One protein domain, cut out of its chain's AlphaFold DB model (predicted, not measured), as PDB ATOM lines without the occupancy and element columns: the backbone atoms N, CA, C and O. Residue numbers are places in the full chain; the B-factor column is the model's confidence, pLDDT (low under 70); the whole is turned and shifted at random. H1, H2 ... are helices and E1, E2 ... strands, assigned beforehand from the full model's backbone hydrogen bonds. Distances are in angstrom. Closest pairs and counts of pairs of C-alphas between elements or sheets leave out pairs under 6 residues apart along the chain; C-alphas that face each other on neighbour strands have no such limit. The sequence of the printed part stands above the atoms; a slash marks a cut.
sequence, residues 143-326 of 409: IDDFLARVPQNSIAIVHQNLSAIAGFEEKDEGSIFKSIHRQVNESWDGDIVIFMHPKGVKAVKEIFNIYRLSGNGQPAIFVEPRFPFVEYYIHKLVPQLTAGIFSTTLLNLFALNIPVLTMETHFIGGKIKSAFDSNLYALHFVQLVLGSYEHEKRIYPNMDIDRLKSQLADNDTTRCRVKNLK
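This is residues 143 to 326 of the 409 residues of an uncharacterized protein of Rhizobium sp. H41 (UniProt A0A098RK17). A strongly twisted sheet of five short parallel strands runs through the middle of a rounded body, with H4 and H5 covering one face and H2, with H3 packed on it, passing on the other side. H7, H8 and H9 gather round the E4 and E5 end of the sheet, H10 packs on H7, and H1 and H10 lie farthest out. The printed part has 184 residues, with ten named helices and five named strands in the order H1 E1 H2 E2 H3 E3 H4 E4 H5 E5 H6 H7 H8 H9 H10; across the sheet the order is E3 E2 E1 E4 E5. The class is mixed, helices and strands, and the whole is compact, with a radius of gyration of the C-alphas of 15.9 A and spans of 44 by 39 by 33 A.

Begin with H1, residues 143 to 149, which is not on the sheet. Inner strand E1, residues 154 to 158, leads to H2, residues 170 to 185, which only grazes the sheet with residues 177 to 185. E2, residues 191 to 195, is parallel to E1 at 23 degrees; look for N 193 and O 155, within hydrogen-bond range at 2.8 A. H3, residues 202 to 213, touches H2 at a steep tilt of 40 degrees, with the C-alphas of Gly 174 and Val 204 closest at 5.0 A. Edge strand E3, residues 220 to 223, is parallel to E2 at 30 degrees, with N 221 and O 192 2.8 A apart. H4, residues 230 to 237, runs along the strands at a height over the sheet of 9.4 A, and only just touches H1, with 3 pairs of C-alphas within 8 A, those of Leu 147 and Leu 237 closest at 6.5 A. E4, residues 241 to 244, is parallel to E1 at 22 degrees, with N 243 and O 156 2.8 A apart. H5, residues 248 to 255, is on the same face as H4, at a height over the sheet of 9.0 A, and touches it, closest at the C-alphas of Glu 231 and Thr 249, 6.2 A. Edge strand E5, residues 260 to 262, is parallel to E4 at 31 degrees, with N 261 and O 242 2.8 A apart. E1, H2, E2, then E2, H3, E3, and E4, H5, E5 are strand-helix-strand units, two parallel neighbour strands with a helix between; E3, H4, E4 is a split one, with E2 and E1 between its strands; each crossover is right-handed. H6, residues 266 to 269, is close to H2 but not clearly touching. H7, residues 278 to 290, touches H5 with residues 286 to 290 alone, at a shallow tilt of 23 degrees, the C-alphas of Leu 251 and Val 286 closest at 7.2 A; H4, H5 and H7 with the sheet make two layers, helices on one face of a sheet. H8, residues 293 to 299, and H9, residues 305 to 312, only graze the sheet. H10, residues 317 to 323, touches H7, closest at the C-alphas of Val 289 and Thr 318, 6.9 A. In every helix but H6, which is too short for such a pair, each O i to N i+4 pair is within hydrogen-bond range.

Find C-alpha 143 at (-36.748, 15.227, 57.381), where H1 begins. From C-alpha 170 at (-20.254, 37.701, 49.421), H2 runs 22.3 A; H7 measures 17.9 A, H3 16.6 A, E2 13.2 A and E1 13.0 A. H10 ends at C-alpha 323, (-52.145, 38.954, 29.119).

The C-alphas of Asp 145 and Lys 326 are the two farthest apart, at 47.8 A. The printed part has no cut, and E1 to H2 is a long link of 11 residues. Mean pLDDT of the printed part is 72.2; look for values under 70 at, among others, residues 198 to 218, 264 to 278 and 293 to 326.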
ATOM      1  N   ILE A 143     -35.549  14.502  57.822       79.12
ATOM      2  CA  ILE A 143     -36.748  15.227  57.381       79.12
ATOM      3  C   ILE A 143     -37.777  15.286  58.507       79.12
ATOM      4  O   ILE A 143     -38.296  16.365  58.779       79.12
ATOM      5  N   ASP A 144     -38.017  14.180  59.208       82.88
ATOM      6  CA  ASP A 144     -38.942  14.148  60.345       82.88
ATOM      7  C   ASP A 144     -38.462  15.062  61.480       82.88
ATOM      8  O   ASP A 144     -39.228  15.872  62.003       82.88
ATOM      9  N   ASP A 145     -37.165  15.023  61.794       84.00
ATOM     10  CA  ASP A 145     -36.526  15.917  62.760       84.00
ATOM     11  C   ASP A 145     -36.638  17.386  62.330       84.00
ATOM     12  O   ASP A 145     -36.777  18.286  63.158       84.00
ATOM     13  N   PHE A 146     -36.530  17.663  61.028       84.31
ATOM     14  CA  PHE A 146     -36.739  18.996  60.475       84.31
ATOM     15  C   PHE A 146     -38.190  19.453  60.658       84.31
ATOM     16  O   PHE A 146     -38.401  20.524  61.225       84.31
ATOM     17  N   LEU A 147     -39.167  18.645  60.248       86.12
ATOM     18  CA  LEU A 147     -40.588  18.975  60.360       86.12
ATOM     19  C   LEU A 147     -41.014  19.149  61.823       86.12
ATOM     20  O   LEU A 147     -41.796  20.042  62.128       86.12
ATOM     21  N   ALA A 148     -40.443  18.374  62.748       86.69
ATOM     22  CA  ALA A 148     -40.695  18.521  64.180       86.69
ATOM     23  C   ALA A 148     -40.183  19.853  64.762       86.69
ATOM     24  O   ALA A 148     -40.692  20.321  65.781       86.69
ATOM     25  N   ARG A 149     -39.171  20.471  64.138       84.81
ATOM     26  CA  ARG A 149     -38.578  21.747  64.579       84.81
ATOM     27  C   ARG A 149     -39.198  22.970  63.914       84.81
ATOM     28  O   ARG A 149     -38.901  24.083  64.343       84.81
ATOM     29  N   VAL A 150     -39.991  22.783  62.862       83.38
ATOM     30  CA  VAL A 150     -40.469  23.878  62.021       83.38
ATOM     31  C   VAL A 150     -41.992  23.974  62.050       83.38
ATOM     32  O   VAL A 150     -42.676  23.033  61.654       83.38
ATOM     33  N   PRO A 151     -42.548  25.126  62.454       82.19
ATOM     34  CA  PRO A 151     -43.989  25.337  62.428       82.19
ATOM     35  C   PRO A 151     -44.566  25.302  61.003       82.19
ATOM     36  O   PRO A 151     -44.019  25.903  60.076       82.19
ATOM     37  N   GLN A 152     -45.717  24.640  60.839       76.62
ATOM     38  CA  GLN A 152     -46.437  24.553  59.556       76.62
ATOM     39  C   GLN A 152     -46.924  25.923  59.053       76.62
ATOM     40  O   GLN A 152     -47.060  26.145  57.852       76.62
ATOM     41  N   ASN A 153     -47.152  26.878  59.958       82.75
ATOM     42  CA  ASN A 153     -47.506  28.250  59.605       82.75
ATOM     43  C   ASN A 153     -46.250  29.113  59.392       82.75
ATOM     44  O   ASN A 153     -46.078  30.137  60.047       82.75
ATOM     45  N   SER A 154     -45.346  28.673  58.517       88.44
ATOM     46  CA  SER A 154     -44.099  29.381  58.223       88.44
ATOM     47  C   SER A 154     -44.026  29.878  56.783       88.44
ATOM     48  O   SER A 154     -44.756  29.424  55.897       88.44
ATOM     49  N   ILE A 155     -43.118  30.824  56.550       88.00
ATOM     50  CA  ILE A 155     -42.678  31.224  55.211       88.00
ATOM     51  C   ILE A 155     -41.333  30.588  54.929       88.00
ATOM     52  O   ILE A 155     -40.410  30.697  55.732       88.00
ATOM     53  N   ALA A 156     -41.196  29.991  53.751       90.12
ATOM     54  CA  ALA A 156     -39.918  29.508  53.265       90.12
ATOM     55  C   ALA A 156     -39.197  30.600  52.466       90.12
ATOM     56  O   ALA A 156     -39.793  31.288  51.643       90.12
ATOM     57  N   ILE A 157     -37.888  30.728  52.649       89.12
ATOM     58  CA  ILE A 157     -37.013  31.542  51.811       89.12
ATOM     59  C   ILE A 157     -35.949  30.624  51.215       89.12
ATOM     60  O   ILE A 157     -35.191  29.982  51.942       89.12
ATOM     61  N   VAL A 158     -35.858  30.585  49.887       88.81
ATOM     62  CA  VAL A 158     -34.854  29.805  49.157       88.81
ATOM     63  C   VAL A 158     -33.660  30.692  48.833       88.81
ATOM     64  O   VAL A 158     -33.740  31.620  48.024       88.81
ATOM     65  N   HIS A 159     -32.530  30.391  49.465       85.88
ATOM     66  CA  HIS A 159     -31.268  31.067  49.212       85.88
ATOM     67  C   HIS A 159     -30.648  30.610  47.885       85.88
ATOM     68  O   HIS A 159     -30.635  29.424  47.554       85.88
ATOM     69  N   GLN A 160     -30.042  31.548  47.161       79.44
ATOM     70  CA  GLN A 160     -29.275  31.281  45.948       79.44
ATOM     71  C   GLN A 160     -27.842  31.756  46.148       79.44
ATOM     72  O   GLN A 160     -27.632  32.854  46.650       79.44
ATOM     73  N   ASN A 161     -26.862  30.953  45.725       77.75
ATOM     74  CA  ASN A 161     -25.460  31.360  45.772       77.75
ATOM     75  C   ASN A 161     -25.179  32.404  44.676       77.75
ATOM     76  O   ASN A 161     -24.842  32.052  43.542       77.75
ATOM     77  N   LEU A 162     -25.363  33.682  45.016       77.88
ATOM     78  CA  LEU A 162     -25.144  34.797  44.097       77.88
ATOM     79  C   LEU A 162     -23.659  35.096  43.893       77.88
ATOM     80  O   LEU A 162     -23.286  35.478  42.795       77.88
ATOM     81  N   SER A 163     -22.798  34.901  44.889       73.44
ATOM     82  CA  SER A 163     -21.346  35.110  44.768       73.44
ATOM     83  C   SER A 163     -20.674  34.133  43.797       73.44
ATOM     84  O   SER A 163     -19.655  34.459  43.190       73.44
ATOM     85  N   ALA A 164     -21.270  32.959  43.558       69.50
ATOM     86  CA  ALA A 164     -20.876  32.070  42.463       69.50
ATOM     87  C   ALA A 164     -21.263  32.609  41.071       69.50
ATOM     88  O   ALA A 164     -20.790  32.099  40.049       69.50
ATOM     89  N   ILE A 165     -22.113  33.634  41.009       68.69
ATOM     90  CA  ILE A 165     -22.461  34.350  39.786       68.69
ATOM     91  C   ILE A 165     -21.478  35.509  39.610       68.69
ATOM     92  O   ILE A 165     -21.254  36.327  40.501       68.69
ATOM     93  N   ALA A 166     -20.876  35.582  38.422       56.75
ATOM     94  CA  ALA A 166     -19.865  36.580  38.105       56.75
ATOM     95  C   ALA A 166     -20.366  38.010  38.388       56.75
ATOM     96  O   ALA A 166     -21.331  38.470  37.780       56.75
ATOM     97  N   GLY A 167     -19.667  38.723  39.276       66.25
ATOM     98  CA  GLY A 167     -19.939  40.131  39.585       66.25
ATOM     99  C   GLY A 167     -20.558  40.408  40.956       66.25
ATOM    100  O   GLY A 167     -20.711  41.585  41.279       66.25
ATOM    101  N   PHE A 168     -20.859  39.384  41.762       75.44
ATOM    102  CA  PHE A 168     -21.300  39.552  43.152       75.44
ATOM    103  C   PHE A 168     -20.194  39.203  44.141       75.44
ATOM    104  O   PHE A 168     -19.551  38.162  44.032       75.44
ATOM    105  N   GLU A 169     -20.002  40.068  45.133       79.88
ATOM    106  CA  GLU A 169     -19.206  39.747  46.314       79.88
ATOM    107  C   GLU A 169     -20.096  39.127  47.406       79.88
ATOM    108  O   GLU A 169     -21.292  39.404  47.483       79.88
ATOM    109  N   GLU A 170     -19.517  38.342  48.315       79.88
ATOM    110  CA  GLU A 170     -20.254  37.701  49.421       79.88
ATOM    111  C   GLU A 170     -20.996  38.711  50.314       79.88
ATOM    112  O   GLU A 170     -22.112  38.464  50.773       79.88
ATOM    113  N   LYS A 171     -20.408  39.898  50.523       77.81
ATOM    114  CA  LYS A 171     -21.045  40.997  51.269       77.81
ATOM    115  C   LYS A 171     -22.318  41.503  50.584       77.81
ATOM    116  O   LYS A 171     -23.254  41.947  51.253       77.81
ATOM    117  N   ASP A 172     -22.341  41.447  49.253       78.81
ATOM    118  CA  ASP A 172     -23.479  41.879  48.454       78.81
ATOM    119  C   ASP A 172     -24.596  40.855  48.584       78.81
ATOM    120  O   ASP A 172     -25.714  41.227  48.915       78.81
ATOM    121  N   GLU A 173     -24.274  39.569  48.437       80.50
ATOM    122  CA  GLU A 173     -25.202  38.458  48.669       80.50
ATOM    123  C   GLU A 173     -25.830  38.526  50.068       80.50
ATOM    124  O   GLU A 173     -27.053  38.500  50.199       80.50
ATOM    125  N   GLY A 174     -25.023  38.744  51.111       79.69
ATOM    126  CA  GLY A 174     -25.530  38.918  52.472       79.69
ATOM    127  C   GLY A 174     -26.457  40.131  52.637       79.69
ATOM    128  O   GLY A 174     -27.449  40.057  53.359       79.69
ATOM    129  N   SER A 175     -26.174  41.244  51.953       79.62
ATOM    130  CA  SER A 175     -27.010  42.457  51.997       79.62
ATOM    131  C   SER A 175     -28.344  42.269  51.269       79.62
ATOM    132  O   SER A 175     -29.390  42.704  51.755       79.62
ATOM    133  N   ILE A 176     -28.313  41.579  50.131       79.62
ATOM    134  CA  ILE A 176     -29.495  41.189  49.358       79.62
ATOM    135  C   ILE A 176     -30.391  40.301  50.202       79.62
ATOM    136  O   ILE A 176     -31.582  40.567  50.363       79.62
ATOM    137  N   PHE A 177     -29.797  39.273  50.796       79.56
ATOM    138  CA  PHE A 177     -30.540  38.298  51.561       79.56
ATOM    139  C   PHE A 177     -31.138  38.920  52.837       79.56
ATOM    140  O   PHE A 177     -32.303  38.676  53.148       79.56
ATOM    141  N   LYS A 178     -30.422  39.845  53.501       79.88
ATOM    142  CA  LYS A 178     -30.971  40.685  54.587       79.88
ATOM    143  C   LYS A 178     -32.189  41.499  54.151       79.88
ATOM    144  O   LYS A 178     -33.152  41.601  54.905       79.88
ATOM    145  N   SER A 179     -32.151  42.087  52.954       79.19
ATOM    146  CA  SER A 179     -33.282  42.850  52.415       79.19
ATOM    147  C   SER A 179     -34.506  41.959  52.208       79.19
ATOM    148  O   SER A 179     -35.603  42.339  52.608       79.19
ATOM    149  N   ILE A 180     -34.310  40.758  51.653       79.38
ATOM    150  CA  ILE A 180     -35.372  39.762  51.466       79.38
ATOM    151  C   ILE A 180     -35.992  39.382  52.811       79.38
ATOM    152  O   ILE A 180     -37.205  39.476  52.972       79.38
ATOM    153  N   HIS A 181     -35.159  39.019  53.787       79.31
ATOM    154  CA  HIS A 181     -35.629  38.659  55.120       79.31
ATOM    155  C   HIS A 181     -36.420  39.796  55.775       79.31
ATOM    156  O   HIS A 181     -37.507  39.566  56.293       79.31
ATOM    157  N   ARG A 182     -35.917  41.035  55.706       79.56
ATOM    158  CA  ARG A 182     -36.623  42.210  56.232       79.56
ATOM    159  C   ARG A 182     -37.993  42.395  55.574       79.56
ATOM    160  O   ARG A 182     -38.964  42.604  56.284       79.56
ATOM    161  N   GLN A 183     -38.081  42.300  54.247       78.50
ATOM    162  CA  GLN A 183     -39.349  42.462  53.523       78.50
ATOM    163  C   GLN A 183     -40.382  41.397  53.914       78.50
ATOM    164  O   GLN A 183     -41.557  41.718  54.094       78.50
ATOM    165  N   VAL A 184     -39.941  40.145  54.078       79.69
ATOM    166  CA  VAL A 184     -40.796  39.058  54.574       79.69
ATOM    167  C   VAL A 184     -41.253  39.357  56.000       79.69
ATOM    168  O   VAL A 184     -42.445  39.318  56.273       79.69
ATOM    169  N   ASN A 185     -40.328  39.742  56.878       79.75
ATOM    170  CA  ASN A 185     -40.602  40.053  58.279       79.75
ATOM    171  C   ASN A 185     -41.531  41.264  58.480       79.75
ATOM    172  O   ASN A 185     -42.245  41.335  59.466       79.75
ATOM    173  N   GLU A 186     -41.513  42.242  57.573       77.88
ATOM    174  CA  GLU A 186     -42.459  43.371  57.579       77.88
ATOM    175  C   GLU A 186     -43.879  42.959  57.158       77.88
ATOM    176  O   GLU A 186     -44.822  43.714  57.380       77.88
ATOM    177  N   SER A 187     -44.028  41.796  56.520       74.44
ATOM    178  CA  SER A 187     -45.292  41.315  55.943       74.44
ATOM    179  C   SER A 187     -45.820  40.050  56.627       74.44
ATOM    180  O   SER A 187     -46.829  39.499  56.184       74.44
ATOM    181  N   TRP A 188     -45.116  39.554  57.649       79.50
ATOM    182  CA  TRP A 188     -45.393  38.284  58.307       79.50
ATOM    183  C   TRP A 188     -44.933  38.290  59.761       79.50
ATOM    184  O   TRP A 188     -43.755  38.510  60.038       79.50
ATOM    185  N   ASP A 189     -45.853  37.958  60.661       79.62
ATOM    186  CA  ASP A 189     -45.593  37.874  62.102       79.62
ATOM    187  C   ASP A 189     -45.255  36.449  62.585       79.62
ATOM    188  O   ASP A 189     -45.016  36.242  63.775       79.62
ATOM    189  N   GLY A 190     -45.255  35.455  61.689       81.00
ATOM    190  CA  GLY A 190     -44.956  34.057  62.014       81.00
ATOM    191  C   GLY A 190     -43.511  33.643  61.725       81.00
ATOM    192  O   GLY A 190     -42.643  34.458  61.409       81.00
ATOM    193  N   ASP A 191     -43.262  32.335  61.787       86.69
ATOM    194  CA  ASP A 191     -41.921  31.780  61.608       86.69
ATOM    195  C   ASP A 191     -41.416  31.888  60.166       86.69
ATOM    196  O   ASP A 191     -42.164  31.746  59.191       86.69
ATOM    197  N   ILE A 192     -40.106  32.093  60.038       86.44
ATOM    198  CA  ILE A 192     -39.403  32.160  58.757       86.44
ATOM    199  C   ILE A 192     -38.380  31.028  58.701       86.44
ATOM    200  O   ILE A 192     -37.540  30.874  59.586       86.44
ATOM    201  N   VAL A 193     -38.421  30.250  57.626       89.81
ATOM    202  CA  VAL A 193     -37.530  29.119  57.368       89.81
ATOM    203  C   VAL A 193     -36.654  29.463  56.184       89.81
ATOM    204  O   VAL A 193     -37.141  29.787  55.107       89.81
ATOM    205  N   ILE A 194     -35.346  29.390  56.361       88.31
ATOM    206  CA  ILE A 194     -34.372  29.732  55.336       88.31
ATOM    207  C   ILE A 194     -33.683  28.460  54.860       88.31
ATOM    208  O   ILE A 194     -32.886  27.865  55.583       88.31
ATOM    209  N   PHE A 195     -33.926  28.093  53.607       88.06
ATOM    210  CA  PHE A 195     -33.223  27.014  52.929       88.06
ATOM    211  C   PHE A 195     -31.939  27.546  52.308       88.06
ATOM    212  O   PHE A 195     -31.946  28.194  51.260       88.06
ATOM    213  N   MET A 196     -30.821  27.279  52.976       82.75
ATOM    214  CA  MET A 196     -29.498  27.702  52.549       82.75
ATOM    215  C   MET A 196     -29.021  26.875  51.358       82.75
ATOM    216  O   MET A 196     -29.026  25.648  51.379       82.75
ATOM    217  N   HIS A 197     -28.516  27.556  50.330       75.88
ATOM    218  CA  HIS A 197     -27.818  26.888  49.237       75.88
ATOM    219  C   HIS A 197     -26.633  26.053  49.789       75.88
ATOM    220  O   HIS A 197     -25.849  26.602  50.567       75.88
ATOM    221  N   PRO A 198     -26.412  24.791  49.362       67.19
ATOM    222  CA  PRO A 198     -25.344  23.932  49.903       67.19
ATOM    223  C   PRO A 198     -23.932  24.501  49.715       67.19
ATOM    224  O   PRO A 198     -23.051  24.336  50.549       67.19
ATOM    225  N   LYS A 199     -23.726  25.220  48.603       67.50
ATOM    226  CA  LYS A 199     -22.492  25.979  48.324       67.50
ATOM    227  C   LYS A 199     -22.517  27.414  48.868       67.50
ATOM    228  O   LYS A 199     -21.665  28.205  48.483       67.50
ATOM    229  N   GLY A 200     -23.540  27.790  49.632       61.81
ATOM    230  CA  GLY A 200     -23.681  29.130  50.194       61.81
ATOM    231  C   GLY A 200     -22.509  29.433  51.119       61.81
ATOM    232  O   GLY A 200     -22.103  28.587  51.919       61.81
ATOM    233  N   VAL A 201     -21.928  30.619  50.972       63.00
ATOM    234  CA  VAL A 201     -20.668  30.927  51.645       63.00
ATOM    235  C   VAL A 201     -20.888  31.090  53.148       63.00
ATOM    236  O   VAL A 201     -21.875  31.678  53.591       63.00
ATOM    237  N   LYS A 202     -19.940  30.585  53.947       66.75
ATOM    238  CA  LYS A 202     -19.916  30.713  55.413       66.75
ATOM    239  C   LYS A 202     -20.152  32.161  55.873       66.75
ATOM    240  O   LYS A 202     -20.876  32.380  56.842       66.75
ATOM    241  N   ALA A 203     -19.639  33.134  55.120       62.16
ATOM    242  CA  ALA A 203     -19.833  34.558  55.367       62.16
ATOM    243  C   ALA A 203     -21.310  34.987  55.358       62.16
ATOM    244  O   ALA A 203     -21.704  35.805  56.181       62.16
ATOM    245  N   VAL A 204     -22.163  34.414  54.500       66.44
ATOM    246  CA  VAL A 204     -23.601  34.747  54.471       66.44
ATOM    247  C   VAL A 204     -24.293  34.273  55.753       66.44
ATOM    248  O   VAL A 204     -25.089  35.013  56.332       66.44
ATOM    249  N   LYS A 205     -23.929  33.086  56.255       68.38
ATOM    250  CA  LYS A 205     -24.428  32.560  57.541       68.38
ATOM    251  C   LYS A 205     -23.983  33.434  58.714       68.38
ATOM    252  O   LYS A 205     -24.780  33.740  59.593       68.38
ATOM    253  N   GLU A 206     -22.726  33.875  58.717       69.56
ATOM    254  CA  GLU A 206     -22.184  34.768  59.749       69.56
ATOM    255  C   GLU A 206     -22.860  36.146  59.723       69.56
ATOM    256  O   GLU A 206     -23.301  36.641  60.761       69.56
ATOM    257  N   ILE A 207     -23.040  36.724  58.532       67.50
ATOM    258  CA  ILE A 207     -23.765  37.981  58.316       67.50
ATOM    259  C   ILE A 207     -25.199  37.899  58.865       67.50
ATOM    260  O   ILE A 207     -25.697  38.887  59.415       67.50
ATOM    261  N   PHE A 208     -25.848  36.739  58.747       67.94
ATOM    262  CA  PHE A 208     -27.190  36.502  59.278       67.94
ATOM    263  C   PHE A 208     -27.227  36.237  60.774       67.94
ATOM    264  O   PHE A 208     -28.098  36.768  61.457       67.94
ATOM    265  N   ASN A 209     -26.268  35.487  61.306       68.88
ATOM    266  CA  ASN A 209     -26.144  35.320  62.747       68.88
ATOM    267  C   ASN A 209     -25.958  36.675  63.434       68.88
ATOM    268  O   ASN A 209     -26.635  36.949  64.419       68.88
ATOM    269  N   ILE A 210     -25.130  37.558  62.871       63.25
ATOM    270  CA  ILE A 210     -24.971  38.934  63.360       63.25
ATOM    271  C   ILE A 210     -26.287  39.712  63.242       63.25
ATOM    272  O   ILE A 210     -26.678  40.397  64.185       63.25
ATOM    273  N   TYR A 211     -26.994  39.598  62.115       66.69
ATOM    274  CA  TYR A 211     -28.282  40.267  61.903       66.69
ATOM    275  C   TYR A 211     -29.340  39.848  62.936       66.69
ATOM    276  O   TYR A 211     -29.938  40.712  63.574       66.69
ATOM    277  N   ARG A 212     -29.481  38.537  63.176       66.44
ATOM    278  CA  ARG A 212     -30.364  37.948  64.194       66.44
ATOM    279  C   ARG A 212     -30.001  38.415  65.603       66.44
ATOM    280  O   ARG A 212     -30.869  38.834  66.357       66.44
ATOM    281  N   LEU A 213     -28.713  38.370  65.955       63.78
ATOM    282  CA  LEU A 213     -28.220  38.793  67.273       63.78
ATOM    283  C   LEU A 213     -28.384  40.298  67.522       63.78
ATOM    284  O   LEU A 213     -28.383  40.726  68.671       63.78
ATOM    285  N   SER A 214     -28.549  41.094  66.466       59.44
ATOM    286  CA  SER A 214     -28.755  42.542  66.566       59.44
ATOM    287  C   SER A 214     -30.213  42.934  66.850       59.44
ATOM    288  O   SER A 214     -30.512  44.124  66.861       59.44
ATOM    289  N   GLY A 215     -31.127  41.970  67.032       64.06
ATOM    290  CA  GLY A 215     -32.547  42.233  67.311       64.06
ATOM    291  C   GLY A 215     -33.340  42.781  66.119       64.06
ATOM    292  O   GLY A 215     -34.454  43.269  66.288       64.06
ATOM    293  N   ASN A 216     -32.777  42.723  64.910       63.09
ATOM    294  CA  ASN A 216     -33.423  43.213  63.699       63.09
ATOM    295  C   ASN A 216     -34.221  42.073  63.044       63.09
ATOM    296  O   ASN A 216     -33.687  41.359  62.202       63.09
ATOM    297  N   GLY A 217     -35.490  41.914  63.426       64.44
ATOM    298  CA  GLY A 217     -36.426  40.943  62.838       64.44
ATOM    299  C   GLY A 217     -36.637  39.669  63.664       64.44
ATOM    300  O   GLY A 217     -35.937  39.424  64.647       64.44
ATOM    301  N   GLN A 218     -37.630  38.874  63.261       67.94
ATOM    302  CA  GLN A 218     -37.972  37.598  63.884       67.94
ATOM    303  C   GLN A 218     -36.830  36.578  63.719       67.94
ATOM    304  O   GLN A 218     -36.075  36.632  62.739       67.94
ATOM    305  N   PRO A 219     -36.669  35.636  64.665       71.50
ATOM    306  CA  PRO A 219     -35.753  34.516  64.501       71.50
ATOM    307  C   PRO A 219     -36.113  33.688  63.258       71.50
ATOM    308  O   PRO A 219     -37.255  33.275  63.096       71.50
ATOM    309  N   ALA A 220     -35.124  33.402  62.411       79.81
ATOM    310  CA  ALA A 220     -35.281  32.492  61.280       79.81
ATOM    311  C   ALA A 220     -34.638  31.129  61.566       79.81
ATOM    312  O   ALA A 220     -33.555  31.047  62.158       79.81
ATOM    313  N   ILE A 221     -35.288  30.063  61.104       84.62
ATOM    314  CA  ILE A 221     -34.794  28.689  61.187       84.62
ATOM    315  C   ILE A 221     -33.986  28.392  59.928       84.62
ATOM    316  O   ILE A 221     -34.517  28.404  58.823       84.62
ATOM    317  N   PHE A 222     -32.695  28.110  60.085       83.56
ATOM    318  CA  PHE A 222     -31.825  27.784  58.957       83.56
ATOM    319  C   PHE A 222     -31.822  26.287  58.685       83.56
ATOM    320  O   PHE A 222     -31.601  25.477  59.584       83.56
ATOM    321  N   VAL A 223     -32.001  25.946  57.417       82.06
ATOM    322  CA  VAL A 223     -31.996  24.581  56.912       82.06
ATOM    323  C   VAL A 223     -30.909  24.479  55.863       82.06
ATOM    324  O   VAL A 223     -30.883  25.235  54.893       82.06
ATOM    325  N   GLU A 224     -30.004  23.532  56.053       79.19
ATOM    326  CA  GLU A 224     -29.020  23.150  55.048       79.19
ATOM    327  C   GLU A 224     -29.454  21.798  54.493       79.19
ATOM    328  O   GLU A 224     -29.083  20.782  55.075       79.19
ATOM    329  N   PRO A 225     -30.282  21.770  53.433       71.38
ATOM    330  CA  PRO A 225     -30.809  20.519  52.914       71.38
ATOM    331  C   PRO A 225     -29.647  19.644  52.443       71.38
ATOM    332  O   PRO A 225     -28.879  20.040  51.559       71.38
ATOM    333  N   ARG A 226     -29.496  18.466  53.058       68.75
ATOM    334  CA  ARG A 226     -28.440  17.507  52.711       68.75
ATOM    335  C   ARG A 226     -28.916  16.482  51.691       68.75
ATOM    336  O   ARG A 226     -28.097  16.026  50.896       68.75
ATOM    337  N   PHE A 227     -30.214  16.164  51.678       62.91
ATOM    338  CA  PHE A 227     -30.820  15.216  50.741       62.91
ATOM    339  C   PHE A 227     -32.363  15.288  50.763       62.91
ATOM    340  O   PHE A 227     -32.913  15.488  51.840       62.91
ATOM    341  N   PRO A 228     -33.098  15.069  49.651       57.72
ATOM    342  CA  PRO A 228     -32.636  14.965  48.264       57.72
ATOM    343  C   PRO A 228     -32.677  16.307  47.508       57.72
ATOM    344  O   PRO A 228     -31.769  16.590  46.733       57.72
ATOM    345  N   PHE A 229     -33.644  17.185  47.776       74.69
ATOM    346  CA  PHE A 229     -33.773  18.498  47.126       74.69
ATOM    347  C   PHE A 229     -34.537  19.459  48.032       74.69
ATOM    348  O   PHE A 229     -35.364  19.018  48.824       74.69
ATOM    349  N   VAL A 230     -34.312  20.768  47.911       83.88
ATOM    350  CA  VAL A 230     -35.031  21.766  48.725       83.88
ATOM    351  C   VAL A 230     -36.544  21.729  48.464       83.88
ATOM    352  O   VAL A 230     -37.334  21.896  49.387       83.88
ATOM    353  N   GLU A 231     -36.943  21.416  47.233       88.38
ATOM    354  CA  GLU A 231     -38.318  21.214  46.787       88.38
ATOM    355  C   GLU A 231     -39.022  20.137  47.613       88.38
ATOM    356  O   GLU A 231     -40.176  20.320  47.977       88.38
ATOM    357  N   TYR A 232     -38.315  19.057  47.963       87.50
ATOM    358  CA  TYR A 232     -38.858  17.976  48.781       87.50
ATOM    359  C   TYR A 232     -39.128  18.439  50.219       87.50
ATOM    360  O   TYR A 232     -40.224  18.239  50.736       87.50
ATOM    361  N   TYR A 233     -38.173  19.136  50.850       89.06
ATOM    362  CA  TYR A 233     -38.391  19.695  52.193       89.06
ATOM    363  C   TYR A 233     -39.557  20.685  52.200       89.06
ATOM    364  O   TYR A 233     -40.369  20.668  53.117       89.06
ATOM    365  N   ILE A 234     -39.653  21.542  51.180       91.00
ATOM    366  CA  ILE A 234     -40.730  22.529  51.067       91.00
ATOM    367  C   ILE A 234     -42.073  21.849  50.783       91.00
ATOM    368  O   ILE A 234     -43.080  22.248  51.360       91.00
ATOM    369  N   HIS A 235     -42.093  20.801  49.960       90.38
ATOM    370  CA  HIS A 235     -43.284  19.996  49.712       90.38
ATOM    371  C   HIS A 235     -43.800  19.327  50.990       90.38
ATOM    372  O   HIS A 235     -45.005  19.305  51.215       90.38
ATOM    373  N   LYS A 236     -42.903  18.841  51.856       89.62
ATOM    374  CA  LYS A 236     -43.275  18.286  53.165       89.62
ATOM    375  C   LYS A 236     -43.678  19.351  54.183       89.62
ATOM    376  O   LYS A 236     -44.585  19.118  54.976       89.62
ATOM    377  N   LEU A 237     -43.011  20.503  54.167       90.44
ATOM    378  CA  LEU A 237     -43.295  21.615  55.074       90.44
ATOM    379  C   LEU A 237     -44.646  22.276  54.770       90.44
ATOM    380  O   LEU A 237     -45.339  22.685  55.697       90.44
ATOM    381  N   VAL A 238     -44.995  22.396  53.484       88.19
ATOM    382  CA  VAL A 238     -46.171  23.123  52.979       88.19
ATOM    383  C   VAL A 238     -46.236  24.550  53.552       88.19
ATOM    384  O   VAL A 238     -47.180  24.903  54.263       88.19
ATOM    385  N   PRO A 239     -45.219  25.394  53.292       87.75
ATOM    386  CA  PRO A 239     -45.208  26.745  53.827       87.75
ATOM    387  C   PRO A 239     -46.357  27.571  53.246       87.75
ATOM    388  O   PRO A 239     -46.841  27.340  52.136       87.75
ATOM    389  N   GLN A 240     -46.728  28.615  53.976       84.81
ATOM    390  CA  GLN A 240     -47.744  29.581  53.564       84.81
ATOM    391  C   GLN A 240     -47.356  30.332  52.282       84.81
ATOM    392  O   GLN A 240     -48.217  30.731  51.499       84.81
ATOM    393  N   LEU A 241     -46.054  30.548  52.101       86.50
ATOM    394  CA  LEU A 241     -45.451  31.173  50.935       86.50
ATOM    395  C   LEU A 241     -43.987  30.746  50.846       86.50
ATOM    396  O   LEU A 241     -43.317  30.605  51.869       86.50
ATOM    397  N   THR A 242     -43.474  30.597  49.628       88.88
ATOM    398  CA  THR A 242     -42.040  30.469  49.379       88.88
ATOM    399  C   THR A 242     -41.510  31.681  48.624       88.88
ATOM    400  O   THR A 242     -41.974  32.008  47.538       88.88
ATOM    401  N   ALA A 243     -40.493  32.335  49.169       87.25
ATOM    402  CA  ALA A 243     -39.837  33.479  48.561       87.25
ATOM    403  C   ALA A 243     -38.426  33.127  48.074       87.25
ATOM    404  O   ALA A 243     -37.726  32.294  48.648       87.25
ATOM    405  N   GLY A 244     -37.964  33.800  47.028       86.75
ATOM    406  CA  GLY A 244     -36.582  33.691  46.569       86.75
ATOM    407  C   GLY A 244     -36.293  34.681  45.456       86.75
ATOM    408  O   GLY A 244     -37.074  35.595  45.225       86.75
ATOM    409  N   ILE A 245     -35.164  34.523  44.770       84.38
ATOM    410  CA  ILE A 245     -34.747  35.470  43.730       84.38
ATOM    411  C   ILE A 245     -35.059  34.915  42.333       84.38
ATOM    412  O   ILE A 245     -36.046  35.312  41.722       84.38
ATOM    413  N   PHE A 246     -34.248  33.977  41.831       82.19
ATOM    414  CA  PHE A 246     -34.461  33.324  40.530       82.19
ATOM    415  C   PHE A 246     -33.961  31.874  40.500       82.19
ATOM    416  O   PHE A 246     -33.405  31.402  39.508       82.19
ATOM    417  N   SER A 247     -34.126  31.153  41.611       82.19
ATOM    418  CA  SER A 247     -33.794  29.725  41.662       82.19
ATOM    419  C   SER A 247     -34.756  28.909  40.790       82.19
ATOM    420  O   SER A 247     -35.958  29.174  40.802       82.19
ATOM    421  N   THR A 248     -34.251  27.868  40.115       84.00
ATOM    422  CA  THR A 248     -35.085  26.831  39.471       84.00
ATOM    423  C   THR A 248     -36.090  26.239  40.457       84.00
ATOM    424  O   THR A 248     -37.230  25.988  40.088       84.00
ATOM    425  N   THR A 249     -35.719  26.137  41.736       86.94
ATOM    426  CA  THR A 249     -36.619  25.702  42.807       86.94
ATOM    427  C   THR A 249     -37.927  26.471  42.838       86.94
ATOM    428  O   THR A 249     -38.968  25.869  43.054       86.94
ATOM    429  N   LEU A 250     -37.921  27.780  42.577       87.56
ATOM    430  CA  LEU A 250     -39.163  28.553  42.587       87.56
ATOM    431  C   LEU A 250     -40.100  28.139  41.444       87.56
ATOM    432  O   LEU A 250     -41.311  28.119  41.627       87.56
ATOM    433  N   LEU A 251     -39.550  27.769  40.285       85.56
ATOM    434  CA  LEU A 251     -40.327  27.257  39.153       85.56
ATOM    435  C   LEU A 251     -40.858  25.845  39.432       85.56
ATOM    436  O   LEU A 251     -42.021  25.564  39.165       85.56
ATOM    437  N   ASN A 252     -40.040  24.982  40.038       87.44
ATOM    438  CA  ASN A 252     -40.452  23.629  40.419       87.44
ATOM    439  C   ASN A 252     -41.570  23.660  41.475       87.44
ATOM    440  O   ASN A 252     -42.553  22.932  41.375       87.44
ATOM    441  N   LEU A 253     -41.460  24.549  42.464       89.12
ATOM    442  CA  LEU A 253     -42.501  24.765  43.469       89.12
ATOM    443  C   LEU A 253     -43.782  25.339  42.854       89.12
ATOM    444  O   LEU A 253     -44.873  24.917  43.223       89.12
ATOM    445  N   PHE A 254     -43.657  26.235  41.874       86.44
ATOM    446  CA  PHE A 254     -44.802  26.699  41.094       86.44
ATOM    447  C   PHE A 254     -45.496  25.548  40.351       86.44
ATOM    448  O   PHE A 254     -46.716  25.428  40.427       86.44
ATOM    449  N   ALA A 255     -44.738  24.664  39.693       84.81
ATOM    450  CA  ALA A 255     -45.278  23.454  39.065       84.81
ATOM    451  C   ALA A 255     -45.990  22.539  40.079       84.81
ATOM    452  O   ALA A 255     -47.048  21.990  39.786       84.81
ATOM    453  N   LEU A 256     -45.460  22.439  41.301       84.62
ATOM    454  CA  LEU A 256     -46.069  21.719  42.426       84.62
ATOM    455  C   LEU A 256     -47.298  22.415  43.030       84.62
ATOM    456  O   LEU A 256     -47.870  21.893  43.988       84.62
ATOM    457  N   ASN A 257     -47.716  23.562  42.489       85.44
ATOM    458  CA  ASN A 257     -48.796  24.391  43.018       85.44
ATOM    459  C   ASN A 257     -48.535  24.882  44.457       85.44
ATOM    460  O   ASN A 257     -49.458  25.046  45.256       85.44
ATOM    461  N   ILE A 258     -47.265  25.098  44.802       85.00
ATOM    462  CA  ILE A 258     -46.850  25.708  46.067       85.00
ATOM    463  C   ILE A 258     -46.755  27.223  45.843       85.00
ATOM    464  O   ILE A 258     -46.121  27.648  44.872       85.00
ATOM    465  N   PRO A 259     -47.350  28.062  46.716       84.00
ATOM    466  CA  PRO A 259     -47.303  29.507  46.549       84.00
ATOM    467  C   PRO A 259     -45.862  30.008  46.541       84.00
ATOM    468  O   PRO A 259     -45.108  29.794  47.495       84.00
ATOM    469  N   VAL A 260     -45.484  30.701  45.471       85.62
ATOM    470  CA  VAL A 260     -44.142  31.253  45.299       85.62
ATOM    471  C   VAL A 260     -44.181  32.730  44.962       85.62
ATOM    472  O   VAL A 260     -45.101  33.218  44.305       85.62
ATOM    473  N   LEU A 261     -43.141  33.438  45.385       82.12
ATOM    474  CA  LEU A 261     -42.956  34.841  45.077       82.12
ATOM    475  C   LEU A 261     -41.490  35.153  44.817       82.12
ATOM    476  O   LEU A 261     -40.595  34.719  45.547       82.12
ATOM    477  N   THR A 262     -41.245  35.950  43.782       82.69
ATOM    478  CA  THR A 262     -39.902  36.474  43.538       82.69
ATOM    479  C   THR A 262     -39.725  37.778  44.291       82.69
ATOM    480  O   THR A 262     -40.567  38.678  44.263       82.69
ATOM    481  N   MET A 263     -38.614  37.866  44.998       75.06
ATOM    482  CA  MET A 263     -38.222  39.041  45.740       75.06
ATOM    483  C   MET A 263     -37.422  39.958  44.835       75.06
ATOM    484  O   MET A 263     -36.834  39.553  43.831       75.06
ATOM    485  N   GLU A 264     -37.456  41.232  45.181       68.38
ATOM    486  CA  GLU A 264     -36.967  42.279  44.311       68.38
ATOM    487  C   GLU A 264     -35.454  42.215  44.076       68.38
ATOM    488  O   GLU A 264     -34.688  41.799  44.942       68.38
ATOM    489  N   THR A 265     -35.020  42.654  42.895       63.03
ATOM    490  CA  THR A 265     -33.650  42.480  42.404       63.03
ATOM    491  C   THR A 265     -33.082  43.726  41.738       63.03
ATOM    492  O   THR A 265     -32.157  43.612  40.928       63.03
ATOM    493  N   HIS A 266     -33.609  44.921  42.018       61.69
ATOM    494  CA  HIS A 266     -33.104  46.163  41.416       61.69
ATOM    495  C   HIS A 266     -31.589  46.331  41.634       61.69
ATOM    496  O   HIS A 266     -30.860  46.760  40.740       61.69
ATOM    497  N   PHE A 267     -31.093  45.892  42.792       61.59
ATOM    498  CA  PHE A 267     -29.671  45.858  43.136       61.59
ATOM    499  C   PHE A 267     -28.866  44.812  42.343       61.59
ATOM    500  O   PHE A 267     -27.646  44.940  42.236       61.59
ATOM    501  N   ILE A 268     -29.519  43.791  41.775       64.69
ATOM    502  CA  ILE A 268     -28.875  42.757  40.955       64.69
ATOM    503  C   ILE A 268     -28.641  43.278  39.538       64.69
ATOM    504  O   ILE A 268     -27.542  43.140  39.001       64.69
ATOM    505  N   GLY A 269     -29.652  43.928  38.950       58.66
ATOM    506  CA  GLY A 269     -29.603  44.428  37.573       58.66
ATOM    507  C   GLY A 269     -28.483  45.445  37.332       58.66
ATOM    508  O   GLY A 269     -27.864  45.436  36.274       58.66
ATOM    509  N   GLY A 270     -28.151  46.265  38.336       62.00
ATOM    510  CA  GLY A 270     -27.017  47.197  38.267       62.00
ATOM    511  C   GLY A 270     -25.635  46.533  38.354       62.00
ATOM    512  O   GLY A 270     -24.635  47.156  37.996       62.00
ATOM    513  N   LYS A 271     -25.558  45.279  38.823       63.09
ATOM    514  CA  LYS A 271     -24.301  44.538  39.029       63.09
ATOM    515  C   LYS A 271     -24.034  43.478  37.968       63.09
ATOM    516  O   LYS A 271     -22.868  43.178  37.705       63.09
ATOM    517  N   ILE A 272     -25.070  42.953  37.314       62.38
ATOM    518  CA  ILE A 272     -24.888  42.069  36.163       62.38
ATOM    519  C   ILE A 272     -24.474  42.917  34.953       62.38
ATOM    520  O   ILE A 272     -25.283  43.546  34.280       62.38
ATOM    521  N   LYS A 273     -23.163  42.940  34.688       54.47
ATOM    522  CA  LYS A 273     -22.513  43.858  33.732       54.47
ATOM    523  C   LYS A 273     -22.853  43.609  32.257       54.47
ATOM    524  O   LYS A 273     -22.443  44.397  31.409       54.47
ATOM    525  N   SER A 274     -23.532  42.511  31.927       57.78
ATOM    526  CA  SER A 274     -23.808  42.117  30.545       57.78
ATOM    527  C   SER A 274     -25.272  41.748  30.358       57.78
ATOM    528  O   SER A 274     -25.767  40.818  30.990       57.78
ATOM    529  N   ALA A 275     -25.919  42.395  29.388       51.00
ATOM    530  CA  ALA A 275     -27.242  42.017  28.886       51.00
ATOM    531  C   ALA A 275     -27.279  40.605  28.260       51.00
ATOM    532  O   ALA A 275     -28.343  40.133  27.874       51.00
ATOM    533  N   PHE A 276     -26.125  39.936  28.136       53.44
ATOM    534  CA  PHE A 276     -25.983  38.563  27.648       53.44
ATOM    535  C   PHE A 276     -25.699  37.549  28.762       53.44
ATOM    536  O   PHE A 276     -25.410  36.392  28.465       53.44
ATOM    537  N   ASP A 277     -25.731  37.956  30.034       68.69
ATOM    538  CA  ASP A 277     -25.564  37.008  31.131       68.69
ATOM    539  C   ASP A 277     -26.846  36.189  31.323       68.69
ATOM    540  O   ASP A 277     -27.906  36.733  31.627       68.69
ATOM    541  N   SER A 278     -26.750  34.870  31.173       69.81
ATOM    542  CA  SER A 278     -27.870  33.940  31.340       69.81
ATOM    543  C   SER A 278     -28.537  34.035  32.712       69.81
ATOM    544  O   SER A 278     -29.717  33.722  32.813       69.81
ATOM    545  N   ASN A 279     -27.839  34.520  33.746       74.25
ATOM    546  CA  ASN A 279     -28.441  34.770  35.058       74.25
ATOM    547  C   ASN A 279     -29.407  35.959  35.034       74.25
ATOM    548  O   ASN A 279     -30.431  35.922  35.707       74.25
ATOM    549  N   LEU A 280     -29.127  36.995  34.233       74.56
ATOM    550  CA  LEU A 280     -30.056  38.113  34.045       74.56
ATOM    551  C   LEU A 280     -31.313  37.660  33.292       74.56
ATOM    552  O   LEU A 280     -32.416  38.079  33.626       74.56
ATOM    553  N   TYR A 281     -31.155  36.760  32.316       75.94
ATOM    554  CA  TYR A 281     -32.296  36.137  31.635       75.94
ATOM    555  C   TYR A 281     -33.113  35.265  32.578       75.94
ATOM    556  O   TYR A 281     -34.326  35.425  32.625       75.94
ATOM    557  N   ALA A 282     -32.461  34.388  33.344       77.75
ATOM    558  CA  ALA A 282     -33.124  33.554  34.340       77.75
ATOM    559  C   ALA A 282     -33.902  34.414  35.344       77.75
ATOM    560  O   ALA A 282     -35.066  34.134  35.618       77.75
ATOM    561  N   LEU A 283     -33.300  35.509  35.814       77.81
ATOM    562  CA  LEU A 283     -33.951  36.479  36.682       77.81
ATOM    563  C   LEU A 283     -35.225  37.059  36.065       77.81
ATOM    564  O   LEU A 283     -36.297  36.965  36.660       77.81
ATOM    565  N   HIS A 284     -35.122  37.636  34.869       76.25
ATOM    566  CA  HIS A 284     -36.277  38.239  34.211       76.25
ATOM    567  C   HIS A 284     -37.350  37.212  33.853       76.25
ATOM    568  O   HIS A 284     -38.534  37.507  33.975       76.25
ATOM    569  N   PHE A 285     -36.948  36.013  33.436       78.81
ATOM    570  CA  PHE A 285     -37.857  34.917  33.139       78.81
ATOM    571  C   PHE A 285     -38.647  34.502  34.381       78.81
ATOM    572  O   PHE A 285     -39.872  34.481  34.349       78.81
ATOM    573  N   VAL A 286     -37.960  34.249  35.496       79.69
ATOM    574  CA  VAL A 286     -38.597  33.837  36.750       79.69
ATOM    575  C   VAL A 286     -39.530  34.932  37.279       79.69
ATOM    576  O   VAL A 286     -40.659  34.635  37.661       79.69
ATOM    577  N   GLN A 287     -39.126  36.205  37.215       76.88
ATOM    578  CA  GLN A 287     -39.995  37.336  37.569       76.88
ATOM    579  C   GLN A 287     -41.228  37.450  36.670       76.88
ATOM    580  O   GLN A 287     -42.311  37.771  37.155       76.88
ATOM    581  N   LEU A 288     -41.074  37.202  35.368       74.31
ATOM    582  CA  LEU A 288     -42.176  37.247  34.410       74.31
ATOM    583  C   LEU A 288     -43.197  36.134  34.672       74.31
ATOM    584  O   LEU A 288     -44.397  36.380  34.596       74.31
ATOM    585  N   VAL A 289     -42.715  34.928  34.970       72.62
ATOM    586  CA  VAL A 289     -43.550  33.748  35.228       72.62
ATOM    587  C   VAL A 289     -44.268  33.864  36.575       72.62
ATOM    588  O   VAL A 289     -45.477  33.660  36.652       72.62
ATOM    589  N   LEU A 290     -43.535  34.200  37.637       75.00
ATOM    590  CA  LEU A 290     -44.030  34.103  39.015       75.00
ATOM    591  C   LEU A 290     -44.572  35.427  39.573       75.00
ATOM    592  O   LEU A 290     -45.286  35.427  40.575       75.00
ATOM    593  N   GLY A 291     -44.275  36.558  38.930       68.69
ATOM    594  CA  GLY A 291     -44.527  37.891  39.480       68.69
ATOM    595  C   GLY A 291     -43.502  38.286  40.550       68.69
ATOM    596  O   GLY A 291     -42.722  37.455  41.023       68.69
ATOM    597  N   SER A 292     -43.479  39.568  40.933       70.56
ATOM    598  CA  SER A 292     -42.547  40.106  41.935       70.56
ATOM    599  C   SER A 292     -43.263  40.781  43.105       70.56
ATOM    600  O   SER A 292     -44.258  41.484  42.915       70.56
ATOM    601  N   TYR A 293     -42.725  40.607  44.315       67.50
ATOM    602  CA  TYR A 293     -43.287  41.170  45.550       67.50
ATOM    603  C   TYR A 293     -43.482  42.689  45.470       67.50
ATOM    604  O   TYR A 293     -44.525  43.207  45.848       67.50
ATOM    605  N   GLU A 294     -42.515  43.420  44.921       65.94
ATOM    606  CA  GLU A 294     -42.618  44.875  44.788       65.94
ATOM    607  C   GLU A 294     -43.710  45.340  43.831       65.94
ATOM    608  O   GLU A 294     -44.349  46.365  44.074       65.94
ATOM    609  N   HIS A 295     -43.899  44.626  42.721       64.50
ATOM    610  CA  HIS A 295     -44.960  44.959  41.783       64.50
ATOM    611  C   HIS A 295     -46.315  44.838  42.475       64.50
ATOM    612  O   HIS A 295     -47.131  45.757  42.422       64.50
ATOM    613  N   GLU A 296     -46.489  43.737  43.197       63.97
ATOM    614  CA  GLU A 296     -47.692  43.447  43.956       63.97
ATOM    615  C   GLU A 296     -47.892  44.468  45.095       63.97
ATOM    616  O   GLU A 296     -48.952  45.085  45.176       63.97
ATOM    617  N   LYS A 297     -46.852  44.797  45.876       62.88
ATOM    618  CA  LYS A 297     -46.896  45.840  46.921       62.88
ATOM    619  C   LYS A 297     -47.175  47.240  46.366       62.88
ATOM    620  O   LYS A 297     -47.839  48.042  47.014       62.88
ATOM    621  N   ARG A 298     -46.705  47.570  45.159       66.81
ATOM    622  CA  ARG A 298     -46.994  48.864  44.513       66.81
ATOM    623  C   ARG A 298     -48.461  48.984  44.114       66.81
ATOM    624  O   ARG A 298     -49.034  50.063  44.232       66.81
ATOM    625  N   ILE A 299     -49.052  47.898  43.621       55.06
ATOM    626  CA  ILE A 299     -50.478  47.852  43.280       55.06
ATOM    627  C   ILE A 299     -51.321  47.799  44.563       55.06
ATOM    628  O   ILE A 299     -52.386  48.410  44.635       55.06
ATOM    629  N   TYR A 300     -50.815  47.124  45.595       54.62
ATOM    630  CA  TYR A 300     -51.503  46.870  46.852       54.62
ATOM    631  C   TYR A 300     -50.600  47.233  48.054       54.62
ATOM    632  O   TYR A 300     -49.976  46.359  48.649       54.62
ATOM    633  N   PRO A 301     -50.544  48.515  48.467       55.94
ATOM    634  CA  PRO A 301     -49.616  48.989  49.508       55.94
ATOM    635  C   PRO A 301     -49.797  48.346  50.888       55.94
ATOM    636  O   PRO A 301     -48.840  48.259  51.651       55.94
ATOM    637  N   ASN A 302     -51.012  47.869  51.180       61.53
ATOM    638  CA  ASN A 302     -51.375  47.160  52.413       61.53
ATOM    639  C   ASN A 302     -51.494  45.645  52.178       61.53
ATOM    640  O   ASN A 302     -52.355  44.988  52.759       61.53
ATOM    641  N   MET A 303     -50.745  45.107  51.219       58.75
ATOM    642  CA  MET A 303     -50.751  43.684  50.916       58.75
ATOM    643  C   MET A 303     -50.171  42.889  52.081       58.75
ATOM    644  O   MET A 303     -48.989  43.020  52.387       58.75
ATOM    645  N   ASP A 304     -51.003  42.039  52.677       66.50
ATOM    646  CA  ASP A 304     -50.541  40.935  53.504       66.50
ATOM    647  C   ASP A 304     -50.438  39.646  52.675       66.50
ATOM    648  O   ASP A 304     -50.824  39.568  51.498       66.50
ATOM    649  N   ILE A 305     -49.885  38.621  53.306       60.12
ATOM    650  CA  ILE A 305     -49.629  37.330  52.679       60.12
ATOM    651  C   ILE A 305     -50.905  36.529  52.411       60.12
ATOM    652  O   ILE A 305     -50.937  35.757  51.455       60.12
ATOM    653  N   ASP A 306     -51.977  36.737  53.168       63.00
ATOM    654  CA  ASP A 306     -53.250  36.049  52.947       63.00
ATOM    655  C   ASP A 306     -53.962  36.583  51.699       63.00
ATOM    656  O   ASP A 306     -54.498  35.815  50.892       63.00
ATOM    657  N   ARG A 307     -53.854  37.890  51.442       63.69
ATOM    658  CA  ARG A 307     -54.287  38.488  50.178       63.69
ATOM    659  C   ARG A 307     -53.463  37.970  48.997       63.69
ATOM    660  O   ARG A 307     -54.051  37.631  47.969       63.69
ATOM    661  N   LEU A 308     -52.142  37.844  49.143       60.97
ATOM    662  CA  LEU A 308     -51.273  37.231  48.126       60.97
ATOM    663  C   LEU A 308     -51.679  35.787  47.821       60.97
ATOM    664  O   LEU A 308     -51.823  35.435  46.653       60.97
ATOM    665  N   LYS A 309     -51.931  34.963  48.847       58.66
ATOM    666  CA  LYS A 309     -52.404  33.579  48.670       58.66
ATOM    667  C   LYS A 309     -53.700  33.523  47.877       58.66
ATOM    668  O   LYS A 309     -53.797  32.732  46.947       58.66
ATOM    669  N   SER A 310     -54.671  34.380  48.206       61.41
ATOM    670  CA  SER A 310     -55.959  34.406  47.502       61.41
ATOM    671  C   SER A 310     -55.816  34.731  46.009       61.41
ATOM    672  O   SER A 310     -56.558  34.196  45.193       61.41
ATOM    673  N   GLN A 311     -54.830  35.555  45.642       57.28
ATOM    674  CA  GLN A 311     -54.541  35.911  44.251       57.28
ATOM    675  C   GLN A 311     -53.713  34.846  43.522       57.28
ATOM    676  O   GLN A 311     -53.896  34.655  42.324       57.28
ATOM    677  N   LEU A 312     -52.812  34.158  44.230       55.12
ATOM    678  CA  LEU A 312     -51.990  33.076  43.678       55.12
ATOM    679  C   LEU A 312     -52.766  31.758  43.529       55.12
ATOM    680  O   LEU A 312     -52.452  30.984  42.634       55.12
ATOM    681  N   ALA A 313     -53.778  31.509  44.366       53.16
ATOM    682  CA  ALA A 313     -54.635  30.322  44.288       53.16
ATOM    683  C   ALA A 313     -55.502  30.290  43.016       53.16
ATOM    684  O   ALA A 313     -55.926  29.223  42.571       53.16
ATOM    685  N   ASP A 314     -55.742  31.452  42.410       51.59
ATOM    686  CA  ASP A 314     -56.399  31.566  41.117       51.59
ATOM    687  C   ASP A 314     -55.353  31.330  40.012       51.59
ATOM    688  O   ASP A 314     -54.783  32.260  39.440       51.59
ATOM    689  N   ASN A 315     -55.025  30.059  39.749       42.00
ATOM    690  CA  ASN A 315     -53.988  29.632  38.795       42.00
ATOM    691  C   ASN A 315     -54.217  30.111  37.343       42.00
ATOM    692  O   ASN A 315     -53.322  30.006  36.505       42.00
ATOM    693  N   ASP A 316     -55.381  30.685  37.018       43.78
ATOM    694  CA  ASP A 316     -55.614  31.360  35.730       43.78
ATOM    695  C   ASP A 316     -54.905  32.737  35.660       43.78
ATOM    696  O   ASP A 316     -54.742  33.344  34.593       43.78
ATOM    697  N   THR A 317     -54.388  33.233  36.790       38.59
ATOM    698  CA  THR A 317     -53.637  34.490  36.869       38.59
ATOM    699  C   THR A 317     -52.262  34.432  36.219       38.59
ATOM    700  O   THR A 317     -51.774  35.487  35.831       38.59
ATOM    701  N   THR A 318     -51.650  33.270  35.962       40.28
ATOM    702  CA  THR A 318     -50.427  33.215  35.130       40.28
ATOM    703  C   THR A 318     -50.748  33.607  33.684       40.28
ATOM    704  O   THR A 318     -50.046  34.420  33.080       40.28
ATOM    705  N   ARG A 319     -51.886  33.139  33.144       35.12
ATOM    706  CA  ARG A 319     -52.413  33.613  31.851       35.12
ATOM    707  C   ARG A 319     -52.827  35.079  31.919       35.12
ATOM    708  O   ARG A 319     -52.616  35.802  30.948       35.12
ATOM    709  N   CYS A 320     -53.397  35.526  33.035       29.16
ATOM    710  CA  CYS A 320     -53.868  36.901  33.208       29.16
ATOM    711  C   CYS A 320     -52.716  37.915  33.388       29.16
ATOM    712  O   CYS A 320     -52.770  38.999  32.815       29.16
ATOM    713  N   ARG A 321     -51.629  37.557  34.084       40.81
ATOM    714  CA  ARG A 321     -50.412  38.372  34.272       40.81
ATOM    715  C   ARG A 321     -49.630  38.519  32.968       40.81
ATOM    716  O   ARG A 321     -49.226  39.626  32.631       40.81
ATOM    717  N   VAL A 322     -49.525  37.448  32.174       34.50
ATOM    718  CA  VAL A 322     -48.952  37.509  30.815       34.50
ATOM    719  C   VAL A 322     -49.852  38.314  29.859       34.50
ATOM    720  O   VAL A 322     -49.346  39.089  29.052       34.50
ATOM    721  N   LYS A 323     -51.188  38.209  29.968       31.33
ATOM    722  CA  LYS A 323     -52.145  38.954  29.119       31.33
ATOM    723  C   LYS A 323     -52.314  40.440  29.485       31.33
ATOM    724  O   LYS A 323     -52.599  41.236  28.592       31.33
ATOM    725  N   ASN A 324     -52.135  40.833  30.749       29.05
ATOM    726  CA  ASN A 324     -52.377  42.204  31.234       29.05
ATOM    727  C   ASN A 324     -51.128  43.112  31.260       29.05
ATOM    728  O   ASN A 324     -51.221  44.276  31.649       29.05
ATOM    729  N   LEU A 325     -49.975  42.650  30.760       35.84
ATOM    730  CA  LEU A 325     -48.712  43.404  30.637       35.84
ATOM    731  C   LEU A 325     -48.713  44.501  29.541       35.84
ATOM    732  O   LEU A 325     -47.699  44.776  28.902       35.84
ATOM    733  N   LYS A 326     -49.836  45.202  29.332       26.86
ATOM    734  CA  LYS A 326     -49.883  46.428  28.505       26.86
ATOM    735  C   LYS A 326     -49.336  47.676  29.213       26.86
ATOM    736  O   LYS A 326     -49.347  48.759  28.633       26.86
TER     737      LYS A 326